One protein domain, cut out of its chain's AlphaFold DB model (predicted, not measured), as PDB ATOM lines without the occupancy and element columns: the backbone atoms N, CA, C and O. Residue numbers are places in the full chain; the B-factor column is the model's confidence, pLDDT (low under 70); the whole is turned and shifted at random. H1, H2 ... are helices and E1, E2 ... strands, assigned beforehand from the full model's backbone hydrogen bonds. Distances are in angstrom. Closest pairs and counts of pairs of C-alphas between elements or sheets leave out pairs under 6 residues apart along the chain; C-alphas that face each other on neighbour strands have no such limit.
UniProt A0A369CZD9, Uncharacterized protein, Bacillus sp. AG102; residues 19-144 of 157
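This is residues 19 to 144 of the 157 residues of an uncharacterized protein of Bacillus sp. AG102 (UniProt A0A369CZD9). A strongly twisted, curled sheet of four strands, E5, E8, E7 and E6, makes the body, with H1 standing over it near the end of E7 and start of E8, and H2 grazing it toward its other end. The hairpin E1 and E2 sits beside H1, and beyond it the hairpin E3 and E4 makes one far end of the long axis, its tip, residues 56 to 61, sticking out free. After H2 a long unnamed tail folds back, and its last two residues pair beside E6. The printed part has 126 residues with two named helices and eight named strands, in the order E1 E2 H1 E3 E4 E5 E6 E7 E8 H2; the class is mixed, helices and strands, and the sheet E5 E8 E7 E6 is mixed too. The whole is compact, with a radius of gyration of the C-alphas of 15.9 A and spans of 49 by 33 by 26 A.

E1 is residues 19 to 23, beginning at C-alpha 19 (-47.248, -44.920, 33.361), and E2 is residues 26 to 31. H1, residues 34 to 44, is 15.3 A long. E3, residues 51 to 56, and E4, residues 61 to 65, follow. E5, residues 70 to 76, is 19.4 A long; E6, residues 87 to 93, 18.6 A; E7, residues 96 to 105, 27.7 A; E8, residues 108 to 114, 19.2 A. H2, residues 120 to 132, is 18.1 A long and ends at C-alpha 132 (-45.933, -29.624, 60.499).

In the sheet E5 E8 E7 E6, strands E6, E7 and E8 form a meander, each the antiparallel neighbour of the one before; N 91 and O 98 are 2.9 A apart, N 103 and O 110 2.9 A. E5, an edge strand, is parallel to E8, with N 74 and O 111 at 2.9 A. H1 is on this sheet at a height of 11.2 A and only just stands up from it, rising 42 degrees; the closest C-alphas of H1 and E7 are those of Thr 44 and Val 104, 6.1 A. H2 only grazes the sheet with residues 123 to 131. The hairpin E1 and E2 has N 21 and O 29 at 2.9 A; the closest C-alphas of E2 and H1, Thr 31 and Phe 37, are 6.7 A apart. The hairpin E3 and E4 has N 55 and O 62 at 3.0 A, and E1 and E4 are near each other. H1 and H2 are apart. In both helices every O i to N i+4 pair is within hydrogen-bond range.

The C-alphas farthest apart, those of Asp 58 and Asp 80, are 49.3 A apart. The printed part has no cut and no long link between named elements. Residues 133 to 144 hold no named element, but residues 143 to 144 pair parallel with residues 90 to 91 of E6. The mean pLDDT of the printed part is 84.4, and residues 131 to 140 are under 70.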
ATOM      1  N   ALA A  19     -48.634 -45.328  33.485       88.38
ATOM      2  CA  ALA A  19     -47.248 -44.920  33.361       88.38
ATOM      3  C   ALA A  19     -46.448 -45.555  34.493       88.38
ATOM      4  O   ALA A  19     -46.883 -45.521  35.646       88.38
ATOM      5  N   SER A  20     -45.281 -46.102  34.169       90.31
ATOM      6  CA  SER A  20     -44.360 -46.663  35.149       90.31
ATOM      7  C   SER A  20     -42.913 -46.274  34.855       90.31
ATOM      8  O   SER A  20     -42.544 -46.000  33.713       90.31
ATOM      9  N   ILE A  21     -42.101 -46.233  35.910       89.75
ATOM     10  CA  ILE A  21     -40.639 -46.185  35.826       89.75
ATOM     11  C   ILE A  21     -40.123 -47.456  36.485       89.75
ATOM     12  O   ILE A  21     -40.520 -47.774  37.610       89.75
ATOM     13  N   LEU A  22     -39.260 -48.172  35.769       87.38
ATOM     14  CA  LEU A  22     -38.675 -49.431  36.208       87.38
ATOM     15  C   LEU A  22     -37.160 -49.280  36.377       87.38
ATOM     16  O   LEU A  22     -36.517 -48.596  35.579       87.38
ATOM     17  N   ASP A  23     -36.609 -49.948  37.385       83.44
ATOM     18  CA  ASP A  23     -35.185 -50.257  37.511       83.44
ATOM     19  C   ASP A  23     -34.999 -51.763  37.276       83.44
ATOM     20  O   ASP A  23     -35.369 -52.595  38.110       83.44
ATOM     21  N   GLY A  24     -34.541 -52.129  36.075       84.94
ATOM     22  CA  GLY A  24     -34.629 -53.508  35.588       84.94
ATOM     23  C   GLY A  24     -36.082 -54.002  35.587       84.94
ATOM     24  O   GLY A  24     -36.941 -53.400  34.944       84.94
ATOM     25  N   ASP A  25     -36.355 -55.069  36.342       83.00
ATOM     26  CA  ASP A  25     -37.700 -55.645  36.513       83.00
ATOM     27  C   ASP A  25     -38.456 -55.088  37.736       83.00
ATOM     28  O   ASP A  25     -39.555 -55.545  38.063       83.00
ATOM     29  N   LYS A  26     -37.869 -54.139  38.477       83.12
ATOM     30  CA  LYS A  26     -38.464 -53.587  39.697       83.12
ATOM     31  C   LYS A  26     -39.181 -52.275  39.412       83.12
ATOM     32  O   LYS A  26     -38.639 -51.372  38.787       83.12
ATOM     33  N   GLU A  27     -40.408 -52.157  39.908       85.62
ATOM     34  CA  GLU A  27     -41.212 -50.946  39.767       85.62
ATOM     35  C   GLU A  27     -40.806 -49.897  40.810       85.62
ATOM     36  O   GLU A  27     -40.902 -50.133  42.016       85.62
ATOM     37  N   LEU A  28     -40.349 -48.737  40.333       87.81
ATOM     38  CA  LEU A  28     -40.009 -47.578  41.161       87.81
ATOM     39  C   LEU A  28     -41.191 -46.630  41.320       87.81
ATOM     40  O   LEU A  28     -41.387 -46.051  42.383       87.81
ATOM     41  N   PHE A  29     -41.961 -46.455  40.253       90.88
ATOM     42  CA  PHE A  29     -43.110 -45.563  40.192       90.88
ATOM     43  C   PHE A  29     -44.161 -46.191  39.287       90.88
ATOM     44  O   PHE A  29     -43.823 -46.715  38.224       90.88
ATOM     45  N   ARG A  30     -45.434 -46.063  39.665       90.06
ATOM     46  CA  ARG A  30     -46.572 -46.380  38.803       90.06
ATOM     47  C   ARG A  30     -47.746 -45.474  39.103       90.06
ATOM     48  O   ARG A  30     -48.066 -45.199  40.256       90.06
ATOM     49  N   THR A  31     -48.428 -45.049  38.051       88.56
ATOM     50  CA  THR A  31     -49.692 -44.337  38.178       88.56
ATOM     51  C   THR A  31     -50.601 -44.620  36.993       88.56
ATOM     52  O   THR A  31     -50.139 -44.814  35.870       88.56
ATOM     53  N   ASN A  32     -51.905 -44.613  37.243       87.44
ATOM     54  CA  ASN A  32     -52.935 -44.511  36.212       87.44
ATOM     55  C   ASN A  32     -53.536 -43.093  36.132       87.44
ATOM     56  O   ASN A  32     -54.471 -42.853  35.370       87.44
ATOM     57  N   ASN A  33     -53.011 -42.152  36.923       87.00
ATOM     58  CA  ASN A  33     -53.438 -40.763  36.943       87.00
ATOM     59  C   ASN A  33     -52.485 -39.918  36.093       87.00
ATOM     60  O   ASN A  33     -51.295 -39.780  36.393       87.00
ATOM     61  N   MET A  34     -53.027 -39.317  35.035       86.62
ATOM     62  CA  MET A  34     -52.210 -38.569  34.093       86.62
ATOM     63  C   MET A  34     -51.615 -37.288  34.675       86.62
ATOM     64  O   MET A  34     -50.506 -36.905  34.303       86.62
ATOM     65  N   ASP A  35     -52.297 -36.658  35.622       89.25
ATOM     66  CA  ASP A  35     -51.791 -35.448  36.259       89.25
ATOM     67  C   ASP A  35     -50.615 -35.763  37.185       89.25
ATOM     68  O   ASP A  35     -49.638 -35.017  37.200       89.25
ATOM     69  N   VAL A  36     -50.629 -36.926  37.848       89.62
ATOM     70  CA  VAL A  36     -49.488 -37.413  38.645       89.62
ATOM     71  C   VAL A  36     -48.272 -37.685  37.760       89.62
ATOM     72  O   VAL A  36     -47.157 -37.306  38.111       89.62
ATOM     73  N   PHE A  37     -48.458 -38.309  36.594       89.88
ATOM     74  CA  PHE A  37     -47.342 -38.541  35.672       89.88
ATOM     75  C   PHE A  37     -46.816 -37.240  35.054       89.88
ATOM     76  O   PHE A  37     -45.607 -37.063  34.943       89.88
ATOM     77  N   ARG A  38     -47.686 -36.286  34.703       89.75
ATOM     78  CA  ARG A  38     -47.250 -34.957  34.241       89.75
ATOM     79  C   ARG A  38     -46.477 -34.208  35.322       89.75
ATOM     80  O   ARG A  38     -45.459 -33.591  35.013       89.75
ATOM     81  N   ASP A  39     -46.929 -34.276  36.572       91.25
ATOM     82  CA  ASP A  39     -46.221 -33.686  37.709       91.25
ATOM     83  C   ASP A  39     -44.852 -34.347  37.916       91.25
ATOM     84  O   ASP A  39     -43.855 -33.650  38.092       91.25
ATOM     85  N   LEU A  40     -44.769 -35.675  37.788       92.44
ATOM     86  CA  LEU A  40     -43.499 -36.402  37.800       92.44
ATOM     87  C   LEU A  40     -42.547 -35.888  36.716       92.44
ATOM     88  O   LEU A  40     -41.419 -35.516  37.039       92.44
ATOM     89  N   LEU A  41     -42.986 -35.836  35.453       91.94
ATOM     90  CA  LEU A  41     -42.160 -35.349  34.342       91.94
ATOM     91  C   LEU A  41     -41.687 -33.912  34.583       91.94
ATOM     92  O   LEU A  41     -40.524 -33.596  34.358       91.94
ATOM     93  N   LYS A  42     -42.568 -33.052  35.103       92.12
ATOM     94  CA  LYS A  42     -42.235 -31.666  35.434       92.12
ATOM     95  C   LYS A  42     -41.191 -31.577  36.549       92.12
ATOM     96  O   LYS A  42     -40.232 -30.829  36.413       92.12
ATOM     97  N   LYS A  43     -41.366 -32.323  37.643       92.44
ATOM     98  CA  LYS A  43     -40.472 -32.283  38.815       92.44
ATOM     99  C   LYS A  43     -39.114 -32.930  38.569       92.44
ATOM    100  O   LYS A  43     -38.150 -32.551  39.224       92.44
ATOM    101  N   THR A  44     -39.061 -33.916  37.677       92.12
ATOM    102  CA  THR A  44     -37.827 -34.609  37.267       92.12
ATOM    103  C   THR A  44     -37.171 -33.973  36.042       92.12
ATOM    104  O   THR A  44     -36.052 -34.339  35.691       92.12
ATOM    105  N   GLU A  45     -37.857 -33.024  35.399       92.31
ATOM    106  CA  GLU A  45     -37.465 -32.400  34.131       92.31
ATOM    107  C   GLU A  45     -37.149 -33.420  33.026       92.31
ATOM    108  O   GLU A  45     -36.324 -33.168  32.145       92.31
ATOM    109  N   ILE A  46     -37.801 -34.583  33.083       89.94
ATOM    110  CA  ILE A  46     -37.662 -35.638  32.084       89.94
ATOM    111  C   ILE A  46     -38.392 -35.223  30.818       89.94
ATOM    112  O   ILE A  46     -39.567 -34.839  30.844       89.94
ATOM    113  N   LYS A  47     -37.716 -35.388  29.685       87.62
ATOM    114  CA  LYS A  47     -38.337 -35.276  28.370       87.62
ATOM    115  C   LYS A  47     -38.649 -36.674  27.869       87.62
ATOM    116  O   LYS A  47     -37.760 -37.497  27.671       87.62
ATOM    117  N   VAL A  48     -39.932 -36.939  27.633       81.38
ATOM    118  CA  VAL A  48     -40.358 -38.175  26.972       81.38
ATOM    119  C   VAL A  48     -39.825 -38.142  25.539       81.38
ATOM    120  O   VAL A  48     -40.261 -37.328  24.725       81.38
ATOM    121  N   GLY A  49     -38.818 -38.974  25.273       79.88
ATOM    122  CA  GLY A  49     -38.154 -39.065  23.978       79.88
ATOM    123  C   GLY A  49     -38.938 -39.888  22.957       79.88
ATOM    124  O   GLY A  49     -40.149 -40.073  23.052       79.88
ATOM    125  N   MET A  50     -38.224 -40.416  21.963       82.19
ATOM    126  CA  MET A  50     -38.808 -41.358  21.009       82.19
ATOM    127  C   MET A  50     -39.111 -42.703  21.681       82.19
ATOM    128  O   MET A  50     -38.375 -43.153  22.566       82.19
ATOM    129  N   ILE A  51     -40.184 -43.351  21.225       86.31
ATOM    130  CA  ILE A  51     -40.489 -44.743  21.566       86.31
ATOM    131  C   ILE A  51     -39.325 -45.606  21.073       86.31
ATOM    132  O   ILE A  51     -38.950 -45.518  19.904       86.31
ATOM    133  N   PHE A  52     -38.746 -46.423  21.952       89.19
ATOM    134  CA  PHE A  52     -37.697 -47.372  21.563       89.19
ATOM    135  C   PHE A  52     -38.213 -48.806  21.441       89.19
ATOM    136  O   PHE A  52     -37.580 -49.619  20.775       89.19
ATOM    137  N   GLU A  53     -39.346 -49.113  22.070       90.25
ATOM    138  CA  GLU A  53     -39.991 -50.419  22.014       90.25
ATOM    139  C   GLU A  53     -41.504 -50.234  22.167       90.25
ATOM    140  O   GLU A  53     -41.961 -49.469  23.019       90.25
ATOM    141  N   ALA A  54     -42.274 -50.924  21.329       89.81
ATOM    142  CA  ALA A  54     -43.726 -50.960  21.401       89.81
ATOM    143  C   ALA A  54     -44.208 -52.381  21.121       89.81
ATOM    144  O   ALA A  54     -43.752 -53.012  20.166       89.81
ATOM    145  N   TYR A  55     -45.132 -52.868  21.938       88.19
ATOM    146  CA  TYR A  55     -45.778 -54.157  21.734       88.19
ATOM    147  C   TYR A  55     -47.224 -54.108  22.221       88.19
ATOM    148  O   TYR A  55     -47.608 -53.234  23.002       88.19
ATOM    149  N   ALA A  56     -48.025 -55.045  21.730       86.31
ATOM    150  CA  ALA A  56     -49.371 -55.291  22.215       86.31
ATOM    151  C   ALA A  56     -49.434 -56.718  22.766       86.31
ATOM    152  O   ALA A  56     -48.847 -57.626  22.174       86.31
ATOM    153  N   ASP A  57     -50.116 -56.892  23.891       82.06
ATOM    154  CA  ASP A  57     -50.549 -58.194  24.395       82.06
ATOM    155  C   ASP A  57     -52.081 -58.291  24.328       82.06
ATOM    156  O   ASP A  57     -52.734 -57.414  23.754       82.06
ATOM    157  N   ASP A  58     -52.650 -59.380  24.848       77.62
ATOM    158  CA  ASP A  58     -54.079 -59.687  24.706       77.62
ATOM    159  C   ASP A  58     -54.997 -58.572  25.255       77.62
ATOM    160  O   ASP A  58     -56.109 -58.408  24.754       77.62
ATOM    161  N   ASP A  59     -54.513 -57.760  26.208       80.25
ATOM    162  CA  ASP A  59     -55.313 -56.757  26.923       80.25
ATOM    163  C   ASP A  59     -54.691 -55.343  26.953       80.25
ATOM    164  O   ASP A  59     -55.288 -54.414  27.512       80.25
ATOM    165  N   SER A  60     -53.498 -55.124  26.384       79.44
ATOM    166  CA  SER A  60     -52.791 -53.845  26.507       79.44
ATOM    167  C   SER A  60     -51.887 -53.487  25.326       79.44
ATOM    168  O   SER A  60     -51.399 -54.326  24.573       79.44
ATOM    169  N   VAL A  61     -51.643 -52.180  25.179       82.19
ATOM    170  CA  VAL A  61     -50.610 -51.624  24.297       82.19
ATOM    171  C   VAL A  61     -49.570 -50.946  25.174       82.19
ATOM    172  O   VAL A  61     -49.882 -50.001  25.903       82.19
ATOM    173  N   VAL A  62     -48.326 -51.407  25.084       85.50
ATOM    174  CA  VAL A  62     -47.210 -50.907  25.884       85.50
ATOM    175  C   VAL A  62     -46.232 -50.170  24.981       85.50
ATOM    176  O   VAL A  62     -45.717 -50.728  24.017       85.50
ATOM    177  N   ASN A  63     -45.944 -48.916  25.331       88.00
ATOM    178  CA  ASN A  63     -44.913 -48.101  24.694       88.00
ATOM    179  C   ASN A  63     -43.824 -47.780  25.716       88.00
ATOM    180  O   ASN A  63     -44.119 -47.234  26.782       88.00
ATOM    181  N   ARG A  64     -42.569 -48.082  25.386       89.12
ATOM    182  CA  ARG A  64     -41.409 -47.792  26.231       89.12
ATOM    183  C   ARG A  64     -40.570 -46.672  25.629       89.12
ATOM    184  O   ARG A  64     -40.295 -46.636  24.427       89.12
ATOM    185  N   TYR A  65     -40.140 -45.767  26.498       89.00
ATOM    186  CA  TYR A  65     -39.418 -44.548  26.149       89.00
ATOM    187  C   TYR A  65     -38.068 -44.532  26.855       89.00
ATOM    188  O   TYR A  65     -37.976 -44.900  28.026       89.00
ATOM    189  N   LYS A  66     -37.017 -44.101  26.151       85.88
ATOM    190  CA  LYS A  66     -35.729 -43.852  26.798       85.88
ATOM    191  C   LYS A  66     -35.838 -42.538  27.553       85.88
ATOM    192  O   LYS A  66     -36.286 -41.541  26.989       85.88
ATOM    193  N   LEU A  67     -35.432 -42.562  28.814       86.06
ATOM    194  CA  LEU A  67     -35.356 -41.365  29.637       86.06
ATOM    195  C   LEU A  67     -34.049 -40.634  29.323       86.06
ATOM    196  O   LEU A  67     -33.009 -41.266  29.140       86.06
ATOM    197  N   ASP A  68     -34.108 -39.308  29.249       87.50
ATOM    198  CA  ASP A  68     -32.946 -38.430  29.070       87.50
ATOM    199  C   ASP A  68     -32.250 -38.088  30.397       87.50
ATOM    200  O   ASP A  68     -31.192 -37.462  30.405       87.50
ATOM    201  N   LYS A  69     -32.835 -38.512  31.523       88.44
ATOM    202  CA  LYS A  69     -32.282 -38.365  32.870       88.44
ATOM    203  C   LYS A  69     -31.954 -39.723  33.473       88.44
ATOM    204  O   LYS A  69     -32.671 -40.703  33.269       88.44
ATOM    205  N   ARG A  70     -30.908 -39.748  34.294       90.69
ATOM    206  CA  ARG A  70     -30.615 -40.851  35.213       90.69
ATOM    207  C   ARG A  70     -31.262 -40.572  36.564       90.69
ATOM    208  O   ARG A  70     -31.287 -39.425  37.009       90.69
ATOM    209  N   PHE A  71     -31.760 -41.614  37.217       90.25
ATOM    210  CA  PHE A  71     -32.246 -41.517  38.589       90.25
ATOM    211  C   PHE A  71     -31.134 -41.865  39.572       90.25
ATOM    212  O   PHE A  71     -30.426 -42.853  39.393       90.25
ATOM    213  N   GLU A  72     -31.018 -41.066  40.624       92.62
ATOM    214  CA  GLU A  72     -30.222 -41.388  41.804       92.62
ATOM    215  C   GLU A  72     -31.124 -41.409  43.031       92.62
ATOM    216  O   GLU A  72     -32.082 -40.644  43.126       92.62
ATOM    217  N   PHE A  73     -30.803 -42.256  43.998       91.56
ATOM    218  CA  PHE A  73     -31.575 -42.394  45.225       91.56
ATOM    219  C   PHE A  73     -30.651 -42.144  46.406       91.56
ATOM    220  O   PHE A  73     -29.605 -42.778  46.523       91.56
ATOM    221  N   LYS A  74     -31.019 -41.198  47.273       92.81
ATOM    222  CA  LYS A  74     -30.173 -40.789  48.394       92.81
ATOM    223  C   LYS A  74     -30.955 -40.724  49.700       92.81
ATOM    224  O   LYS A  74     -31.967 -40.038  49.799       92.81
ATOM    225  N   GLN A  75     -30.449 -41.408  50.717       92.31
ATOM    226  CA  GLN A  75     -30.986 -41.288  52.068       92.31
ATOM    227  C   GLN A  75     -30.642 -39.925  52.673       92.31
ATOM    228  O   GLN A  75     -29.568 -39.382  52.402       92.31
ATOM    229  N   TYR A  76     -31.522 -39.403  53.526       91.75
ATOM    230  CA  TYR A  76     -31.217 -38.262  54.387       91.75
ATOM    231  C   TYR A  76     -31.580 -38.541  55.847       91.75
ATOM    232  O   TYR A  76     -32.568 -39.224  56.137       91.75
ATOM    233  N   LYS A  77     -30.782 -37.991  56.769       89.19
ATOM    234  CA  LYS A  77     -31.038 -38.050  58.220       89.19
ATOM    235  C   LYS A  77     -31.650 -36.762  58.774       89.19
ATOM    236  O   LYS A  77     -32.277 -36.770  59.833       89.19
ATOM    237  N   SER A  78     -31.527 -35.658  58.046       88.00
ATOM    238  CA  SER A  78     -32.146 -34.377  58.385       88.00
ATOM    239  C   SER A  78     -32.553 -33.605  57.128       88.00
ATOM    240  O   SER A  78     -32.087 -33.887  56.025       88.00
ATOM    241  N   LEU A  79     -33.430 -32.608  57.283       85.50
ATOM    242  CA  LEU A  79     -33.841 -31.750  56.164       85.50
ATOM    243  C   LEU A  79     -32.715 -30.835  55.661       85.50
ATOM    244  O   LEU A  79     -32.802 -30.352  54.533       85.50
ATOM    245  N   ASP A  80     -31.669 -30.626  56.463       89.06
ATOM    246  CA  ASP A  80     -30.509 -29.803  56.101       89.06
ATOM    247  C   ASP A  80     -29.621 -30.497  55.053       89.06
ATOM    248  O   ASP A  80     -28.876 -29.844  54.324       89.06
ATOM    249  N   GLU A  81     -29.726 -31.824  54.929       89.94
ATOM    250  CA  GLU A  81     -29.030 -32.617  53.908       89.94
ATOM    251  C   GLU A  81     -29.718 -32.555  52.534       89.94
ATOM    252  O   GLU A  81     -29.124 -32.936  51.519       89.94
ATOM    253  N   VAL A  82     -30.968 -32.083  52.488       89.81
ATOM    254  CA  VAL A  82     -31.756 -31.987  51.258       89.81
ATOM    255  C   VAL A  82     -31.593 -30.585  50.660       89.81
ATOM    256  O   VAL A  82     -31.876 -29.596  51.342       89.81
ATOM    257  N   PRO A  83     -31.212 -30.454  49.374       90.19
ATOM    258  CA  PRO A  83     -31.069 -29.154  48.722       90.19
ATOM    259  C   PRO A  83     -32.292 -28.240  48.904       90.19
ATOM    260  O   PRO A  83     -33.433 -28.702  48.915       90.19
ATOM    261  N   HIS A  84     -32.073 -26.926  49.010       82.31
ATOM    262  CA  HIS A  84     -33.171 -25.959  49.164       82.31
ATOM    263  C   HIS A  84     -34.098 -25.899  47.939       82.31
ATOM    264  O   HIS A  84     -35.308 -25.768  48.097       82.31
ATOM    265  N   MET A  85     -33.551 -26.033  46.725       79.31
ATOM    266  CA  MET A  85     -34.347 -26.183  45.503       79.31
ATOM    267  C   MET A  85     -34.757 -27.647  45.344       79.31
ATOM    268  O   MET A  85     -34.013 -28.459  44.788       79.31
ATOM    269  N   ARG A  86     -35.927 -27.981  45.889       84.31
ATOM    270  CA  ARG A  86     -36.480 -29.336  45.908       84.31
ATOM    271  C   ARG A  86     -37.976 -29.325  45.642       84.31
ATOM    272  O   ARG A  86     -38.680 -28.413  46.060       84.31
ATOM    273  N   ASN A  87     -38.453 -30.378  44.995       89.44
ATOM    274  CA  ASN A  87     -39.872 -30.652  44.827       89.44
ATOM    275  C   ASN A  87     -40.277 -31.806  45.739       89.44
ATOM    276  O   ASN A  87     -39.571 -32.803  45.813       89.44
ATOM    277  N   GLU A  88     -41.416 -31.719  46.411       88.62
ATOM    278  CA  GLU A  88     -41.891 -32.827  47.246       88.62
ATOM    279  C   GLU A  88     -42.451 -33.986  46.415       88.62
ATOM    280  O   GLU A  88     -43.165 -33.786  45.423       88.62
ATOM    281  N   CYS A  89     -42.196 -35.204  46.882       90.44
ATOM    282  CA  CYS A  89     -42.837 -36.434  46.434       90.44
ATOM    283  C   CYS A  89     -43.206 -37.305  47.642       90.44
ATOM    284  O   CYS A  89     -42.883 -36.985  48.785       90.44
ATOM    285  N   VAL A  90     -43.897 -38.410  47.393       89.56
ATOM    286  CA  VAL A  90     -44.141 -39.440  48.403       89.56
ATOM    287  C   VAL A  90     -43.140 -40.564  48.180       89.56
ATOM    288  O   VAL A  90     -42.898 -40.969  47.044       89.56
ATOM    289  N   THR A  91     -42.564 -41.076  49.258       89.19
ATOM    290  CA  THR A  91     -41.726 -42.276  49.246       89.19
ATOM    291  C   THR A  91     -42.359 -43.345  50.120       89.19
ATOM    292  O   THR A  91     -42.789 -43.064  51.238       89.19
ATOM    293  N   VAL A  92     -42.426 -44.572  49.616       85.25
ATOM    294  CA  VAL A  92     -42.927 -45.735  50.350       85.25
ATOM    295  C   VAL A  92     -41.742 -46.604  50.741       85.25
ATOM    296  O   VAL A  92     -41.053 -47.147  49.874       85.25
ATOM    297  N   ILE A  93     -41.511 -46.721  52.045       80.81
ATOM    298  CA  ILE A  93     -40.414 -47.486  52.643       80.81
ATOM    299  C   ILE A  93     -41.034 -48.474  53.625       80.81
ATOM    300  O   ILE A  93     -41.715 -48.068  54.555       80.81
ATOM    301  N   ASN A  94     -40.845 -49.773  53.410       76.81
ATOM    302  CA  ASN A  94     -41.421 -50.840  54.235       76.81
ATOM    303  C   ASN A  94     -42.925 -50.693  54.493       76.81
ATOM    304  O   ASN A  94     -43.412 -50.994  55.577       76.81
ATOM    305  N   LYS A  95     -43.664 -50.289  53.450       76.31
ATOM    306  CA  LYS A  95     -45.117 -50.023  53.462       76.31
ATOM    307  C   LYS A  95     -45.533 -48.746  54.203       76.31
ATOM    308  O   LYS A  95     -46.715 -48.424  54.191       76.31
ATOM    309  N   GLU A  96     -44.590 -47.988  54.751       79.38
ATOM    310  CA  GLU A  96     -44.844 -46.689  55.371       79.38
ATOM    311  C   GLU A  96     -44.710 -45.560  54.346       79.38
ATOM    312  O   GLU A  96     -43.761 -45.519  53.556       79.38
ATOM    313  N   HIS A  97     -45.668 -44.632  54.354       82.38
ATOM    314  CA  HIS A  97     -45.660 -43.459  53.481       82.38
ATOM    315  C   HIS A  97     -44.907 -42.312  54.152       82.38
ATOM    316  O   HIS A  97     -45.199 -41.925  55.280       82.38
ATOM    317  N   THR A  98     -43.958 -41.724  53.431       84.50
ATOM    318  CA  THR A  98     -43.084 -40.657  53.932       84.50
ATOM    319  C   THR A  98     -42.950 -39.534  52.911       84.50
ATOM    320  O   THR A  98     -43.233 -39.738  51.726       84.50
ATOM    321  N   ILE A  99     -42.512 -38.345  53.345       87.38
ATOM    322  CA  ILE A  99     -42.114 -37.311  52.386       87.38
ATOM    323  C   ILE A  99     -40.739 -37.660  51.819       87.38
ATOM    324  O   ILE A  99     -39.747 -37.754  52.547       87.38
ATOM    325  N   GLY A 100     -40.682 -37.754  50.497       90.88
ATOM    326  CA  GLY A 100     -39.444 -37.685  49.739       90.88
ATOM    327  C   GLY A 100     -39.288 -36.336  49.046       90.88
ATOM    328  O   GLY A 100     -40.212 -35.520  48.980       90.88
ATOM    329  N   TYR A 101     -38.110 -36.109  48.479       92.69
ATOM    330  CA  TYR A 101     -37.836 -34.903  47.710       92.69
ATOM    331  C   TYR A 101     -37.127 -35.226  46.406       92.69
ATOM    332  O   TYR A 101     -36.229 -36.054  46.363       92.69
ATOM    333  N   ILE A 102     -37.490 -34.519  45.347       94.38
ATOM    334  CA  ILE A 102     -36.866 -34.595  44.034       94.38
ATOM    335  C   ILE A 102     -35.997 -33.355  43.861       94.38
ATOM    336  O   ILE A 102     -36.481 -32.226  43.991       94.38
ATOM    337  N   CYS A 103     -34.722 -33.557  43.551       94.81
ATOM    338  CA  CYS A 103     -33.818 -32.498  43.122       94.81
ATOM    339  C   CYS A 103     -33.230 -32.880  41.769       94.81
ATOM    340  O   CYS A 103     -32.744 -33.996  41.604       94.81
ATOM    341  N   VAL A 104     -33.266 -31.956  40.817       92.75
ATOM    342  CA  VAL A 104     -32.694 -32.164  39.487       92.75
ATOM    343  C   VAL A 104     -31.441 -31.314  39.363       92.75
ATOM    344  O   VAL A 104     -31.456 -30.123  39.679       92.75
ATOM    345  N   ARG A 105     -30.345 -31.937  38.930       91.25
ATOM    346  CA  ARG A 105     -29.098 -31.261  38.563       91.25
ATOM    347  C   ARG A 105     -28.561 -31.904  37.296       91.25
ATOM    348  O   ARG A 105     -28.322 -33.109  37.271       91.25
ATOM    349  N   ASP A 106     -28.386 -31.097  36.256       89.62
ATOM    350  CA  ASP A 106     -27.921 -31.548  34.943       89.62
ATOM    351  C   ASP A 106     -28.738 -32.752  34.435       89.62
ATOM    352  O   ASP A 106     -29.955 -32.657  34.286       89.62
ATOM    353  N   GLU A 107     -28.101 -33.893  34.180       91.06
ATOM    354  CA  GLU A 107     -28.731 -35.117  33.664       91.06
ATOM    355  C   GLU A 107     -29.207 -36.083  34.764       91.06
ATOM    356  O   GLU A 107     -29.527 -37.239  34.479       91.06
ATOM    357  N   VAL A 108     -29.242 -35.643  36.024       93.56
ATOM    358  CA  VAL A 108     -29.564 -36.497  37.172       93.56
ATOM    359  C   VAL A 108     -30.774 -35.963  37.937       93.56
ATOM    360  O   VAL A 108     -30.794 -34.817  38.387       93.56
ATOM    361  N   ALA A 109     -31.777 -36.825  38.114       93.69
ATOM    362  CA  ALA A 109     -32.897 -36.622  39.024       93.69
ATOM    363  C   ALA A 109     -32.654 -37.434  40.305       93.69
ATOM    364  O   ALA A 109     -32.771 -38.660  40.313       93.69
ATOM    365  N   THR A 110     -32.305 -36.758  41.397       95.25
ATOM    366  CA  THR A 110     -32.068 -37.395  42.695       95.25
ATOM    367  C   THR A 110     -33.350 -37.416  43.522       95.25
ATOM    368  O   THR A 110     -33.913 -36.363  43.833       95.25
ATOM    369  N   ILE A 111     -33.779 -38.609  43.929       94.62
ATOM    370  CA  ILE A 111     -34.867 -38.837  44.878       94.62
ATOM    371  C   ILE A 111     -34.267 -39.017  46.274       94.62
ATOM    372  O   ILE A 111     -33.594 -40.004  46.574       94.62
ATOM    373  N   TYR A 112     -34.517 -38.040  47.133       93.62
ATOM    374  CA  TYR A 112     -34.168 -38.049  48.542       93.62
ATOM    375  C   TYR A 112     -35.274 -38.720  49.344       93.62
ATOM    376  O   TYR A 112     -36.442 -38.351  49.218       93.62
ATOM    377  N   TYR A 113     -34.910 -39.661  50.205       91.38
ATOM    378  CA  TYR A 113     -35.852 -40.404  51.040       91.38
ATOM    379  C   TYR A 113     -35.303 -40.577  52.465       91.38
ATOM    380  O   TYR A 113     -34.084 -40.538  52.650       91.38
ATOM    381  N   PRO A 114     -36.158 -40.723  53.490       88.81
ATOM    382  CA  PRO A 114     -35.686 -40.907  54.860       88.81
ATOM    383  C   PRO A 114     -34.737 -42.105  55.003       88.81
ATOM    384  O   PRO A 114     -34.951 -43.159  54.401       88.81
ATOM    385  N   SER A 115     -33.693 -41.942  55.818       86.50
ATOM    386  CA  SER A 115     -32.788 -43.027  56.217       86.50
ATOM    387  C   SER A 115     -33.547 -44.196  56.851       86.50
ATOM    388  O   SER A 115     -34.481 -43.990  57.619       86.50
ATOM    389  N   TYR A 116     -33.118 -45.429  56.572       76.06
ATOM    390  CA  TYR A 116     -33.714 -46.620  57.190       76.06
ATOM    391  C   TYR A 116     -33.167 -46.906  58.599       76.06
ATOM    392  O   TYR A 116     -33.848 -47.519  59.413       76.06
ATOM    393  N   ASP A 117     -31.980 -46.385  58.921       76.44
ATOM    394  CA  ASP A 117     -31.325 -46.564  60.228       76.44
ATOM    395  C   ASP A 117     -31.948 -45.738  61.371       76.44
ATOM    396  O   ASP A 117     -31.330 -45.582  62.423       76.44
ATOM    397  N   PHE A 118     -33.124 -45.142  61.168       77.25
ATOM    398  CA  PHE A 118     -33.784 -44.402  62.236       77.25
ATOM    399  C   PHE A 118     -34.336 -45.353  63.293       77.25
ATOM    400  O   PHE A 118     -34.998 -46.346  62.992       77.25
ATOM    401  N   THR A 119     -34.144 -44.985  64.555       82.44
ATOM    402  CA  THR A 119     -34.999 -45.481  65.633       82.44
ATOM    403  C   THR A 119     -36.440 -45.008  65.417       82.44
ATOM    404  O   THR A 119     -36.693 -44.011  64.737       82.44
ATOM    405  N   GLU A 120     -37.408 -45.702  66.019       78.50
ATOM    406  CA  GLU A 120     -38.829 -45.340  65.906       78.50
ATOM    407  C   GLU A 120     -39.089 -43.878  66.321       78.50
ATOM    408  O   GLU A 120     -39.859 -43.168  65.668       78.50
ATOM    409  N   ASP A 121     -38.401 -43.403  67.360       83.31
ATOM    410  CA  ASP A 121     -38.525 -42.031  67.856       83.31
ATOM    411  C   ASP A 121     -37.920 -41.001  66.893       83.31
ATOM    412  O   ASP A 121     -38.531 -39.960  66.641       83.31
ATOM    413  N   GLU A 122     -36.754 -41.285  66.304       81.50
ATOM    414  CA  GLU A 122     -36.141 -40.409  65.298       81.50
ATOM    415  C   GLU A 122     -37.001 -40.319  64.038       81.50
ATOM    416  O   GLU A 122     -37.209 -39.227  63.498       81.50
ATOM    417  N   PHE A 123     -37.560 -41.452  63.608       80.31
ATOM    418  CA  PHE A 123     -38.466 -41.508  62.472       80.31
ATOM    419  C   PHE A 123     -39.730 -40.685  62.737       80.31
ATOM    420  O   PHE A 123     -40.085 -39.826  61.930       80.31
ATOM    421  N   LYS A 124     -40.372 -40.864  63.902       77.69
ATOM    422  CA  LYS A 124     -41.539 -40.067  64.318       77.69
ATOM    423  C   LYS A 124     -41.219 -38.578  64.410       77.69
ATOM    424  O   LYS A 124     -42.037 -37.754  63.995       77.69
ATOM    425  N   ALA A 125     -40.048 -38.211  64.926       82.69
ATOM    426  CA  ALA A 125     -39.627 -36.818  65.030       82.69
ATOM    427  C   ALA A 125     -39.430 -36.176  63.648       82.69
ATOM    428  O   ALA A 125     -39.891 -35.055  63.415       82.69
ATOM    429  N   LEU A 126     -38.786 -36.885  62.715       79.94
ATOM    430  CA  LEU A 126     -38.625 -36.431  61.336       79.94
ATOM    431  C   LEU A 126     -39.978 -36.324  60.622       79.94
ATOM    432  O   LEU A 126     -40.274 -35.289  60.024       79.94
ATOM    433  N   TYR A 127     -40.812 -37.358  60.736       74.62
ATOM    434  CA  TYR A 127     -42.155 -37.402  60.161       74.62
ATOM    435  C   TYR A 127     -43.034 -36.254  60.678       74.62
ATOM    436  O   TYR A 127     -43.710 -35.573  59.911       74.62
ATOM    437  N   THR A 128     -42.976 -35.966  61.980       77.31
ATOM    438  CA  THR A 128     -43.725 -34.856  62.582       77.31
ATOM    439  C   THR A 128     -43.247 -33.507  62.048       77.31
ATOM    440  O   THR A 128     -44.072 -32.689  61.649       77.31
ATOM    441  N   LYS A 129     -41.927 -33.277  61.954       77.06
ATOM    442  CA  LYS A 129     -41.369 -32.049  61.352       77.06
ATOM    443  C   LYS A 129     -41.819 -31.863  59.902       77.06
ATOM    444  O   LYS A 129     -42.132 -30.750  59.495       77.06
ATOM    445  N   GLN A 130     -41.868 -32.953  59.146       73.44
ATOM    446  CA  GLN A 130     -42.357 -32.985  57.771       73.44
ATOM    447  C   GLN A 130     -43.844 -32.629  57.674       73.44
ATOM    448  O   GLN A 130     -44.222 -31.799  56.854       73.44
ATOM    449  N   TYR A 131     -44.683 -33.196  58.542       67.81
ATOM    450  CA  TYR A 131     -46.123 -32.937  58.550       67.81
ATOM    451  C   TYR A 131     -46.459 -31.502  58.978       67.81
ATOM    452  O   TYR A 131     -47.286 -30.836  58.356       67.81
ATOM    453  N   MET A 132     -45.766 -30.995  60.004       66.12
ATOM    454  CA  MET A 132     -45.933 -29.624  60.499       66.12
ATOM    455  C   MET A 132     -45.486 -28.557  59.489       66.12
ATOM    456  O   MET A 132     -45.927 -27.415  59.593       66.12
ATOM    457  N   ALA A 133     -44.667 -28.917  58.496       62.47
ATOM    458  CA  ALA A 133     -44.302 -28.033  57.392       62.47
ATOM    459  C   ALA A 133     -45.430 -27.841  56.348       62.47
ATOM    460  O   ALA A 133     -45.260 -27.046  55.428       62.47
ATOM    461  N   GLY A 134     -46.585 -28.503  56.515       54.59
ATOM    462  CA  GLY A 134     -47.797 -28.254  55.728       54.59
ATOM    463  C   GLY A 134     -48.025 -29.238  54.579       54.59
ATOM    464  O   GLY A 134     -48.116 -28.835  53.421       54.59
ATOM    465  N   ILE A 135     -48.176 -30.530  54.885       53.22
ATOM    466  CA  ILE A 135     -48.597 -31.526  53.889       53.22
ATOM    467  C   ILE A 135     -50.130 -31.551  53.806       53.22
ATOM    468  O   ILE A 135     -50.797 -32.173  54.630       53.22
ATOM    469  N   GLU A 136     -50.709 -30.912  52.793       48.97
ATOM    470  CA  GLU A 136     -52.108 -31.167  52.422       48.97
ATOM    471  C   GLU A 136     -52.283 -32.541  51.727       48.97
ATOM    472  O   GLU A 136     -51.302 -33.115  51.235       48.97
ATOM    473  N   PRO A 137     -53.512 -33.105  51.694       47.97
ATOM    474  CA  PRO A 137     -53.769 -34.493  51.309       47.97
ATOM    475  C   PRO A 137     -53.171 -34.891  49.950       47.97
ATOM    476  O   PRO A 137     -53.354 -34.240  48.923       47.97
ATOM    477  N   GLN A 138     -52.467 -36.023  49.966       54.91
ATOM    478  CA  GLN A 138     -51.460 -36.481  49.003       54.91
ATOM    479  C   GLN A 138     -52.010 -37.072  47.686       54.91
ATOM    480  O   GLN A 138     -51.462 -38.038  47.164       54.91
ATOM    481  N   VAL A 139     -53.094 -36.534  47.126       57.41
ATOM    482  CA  VAL A 139     -53.811 -37.205  46.017       57.41
ATOM    483  C   VAL A 139     -53.139 -37.011  44.643       57.41
ATOM    484  O   VAL A 139     -53.397 -37.778  43.718       57.41
ATOM    485  N   TYR A 140     -52.224 -36.045  44.503       68.94
ATOM    486  CA  TYR A 140     -51.644 -35.660  43.202       68.94
ATOM    487  C   TYR A 140     -50.107 -35.594  43.171       68.94
ATOM    488  O   TYR A 140     -49.541 -34.911  42.321       68.94
ATOM    489  N   LYS A 141     -49.408 -36.270  44.094       82.88
ATOM    490  CA  LYS A 141     -47.932 -36.288  44.129       82.88
ATOM    491  C   LYS A 141     -47.375 -37.612  43.577       82.88
ATOM    492  O   LYS A 141     -47.992 -38.654  43.792       82.88
ATOM    493  N   PRO A 142     -46.200 -37.605  42.918       83.69
ATOM    494  CA  PRO A 142     -45.511 -38.824  42.524       83.69
ATOM    495  C   PRO A 142     -45.160 -39.677  43.740       83.69
ATOM    496  O   PRO A 142     -44.692 -39.141  44.748       83.69
ATOM    497  N   VAL A 143     -45.370 -40.988  43.626       87.31
ATOM    498  CA  VAL A 143     -45.105 -41.965  44.685       87.31
ATOM    499  C   VAL A 143     -43.988 -42.900  44.231       87.31
ATOM    500  O   VAL A 143     -44.143 -43.587  43.223       87.31
ATOM    501  N   PHE A 144     -42.886 -42.932  44.976       86.88
ATOM    502  CA  PHE A 144     -41.747 -43.808  44.709       86.88
ATOM    503  C   PHE A 144     -41.676 -44.951  45.721       86.88
ATOM    504  O   PHE A 144     -41.695 -44.714  46.928       86.88
TER     505      PHE A 144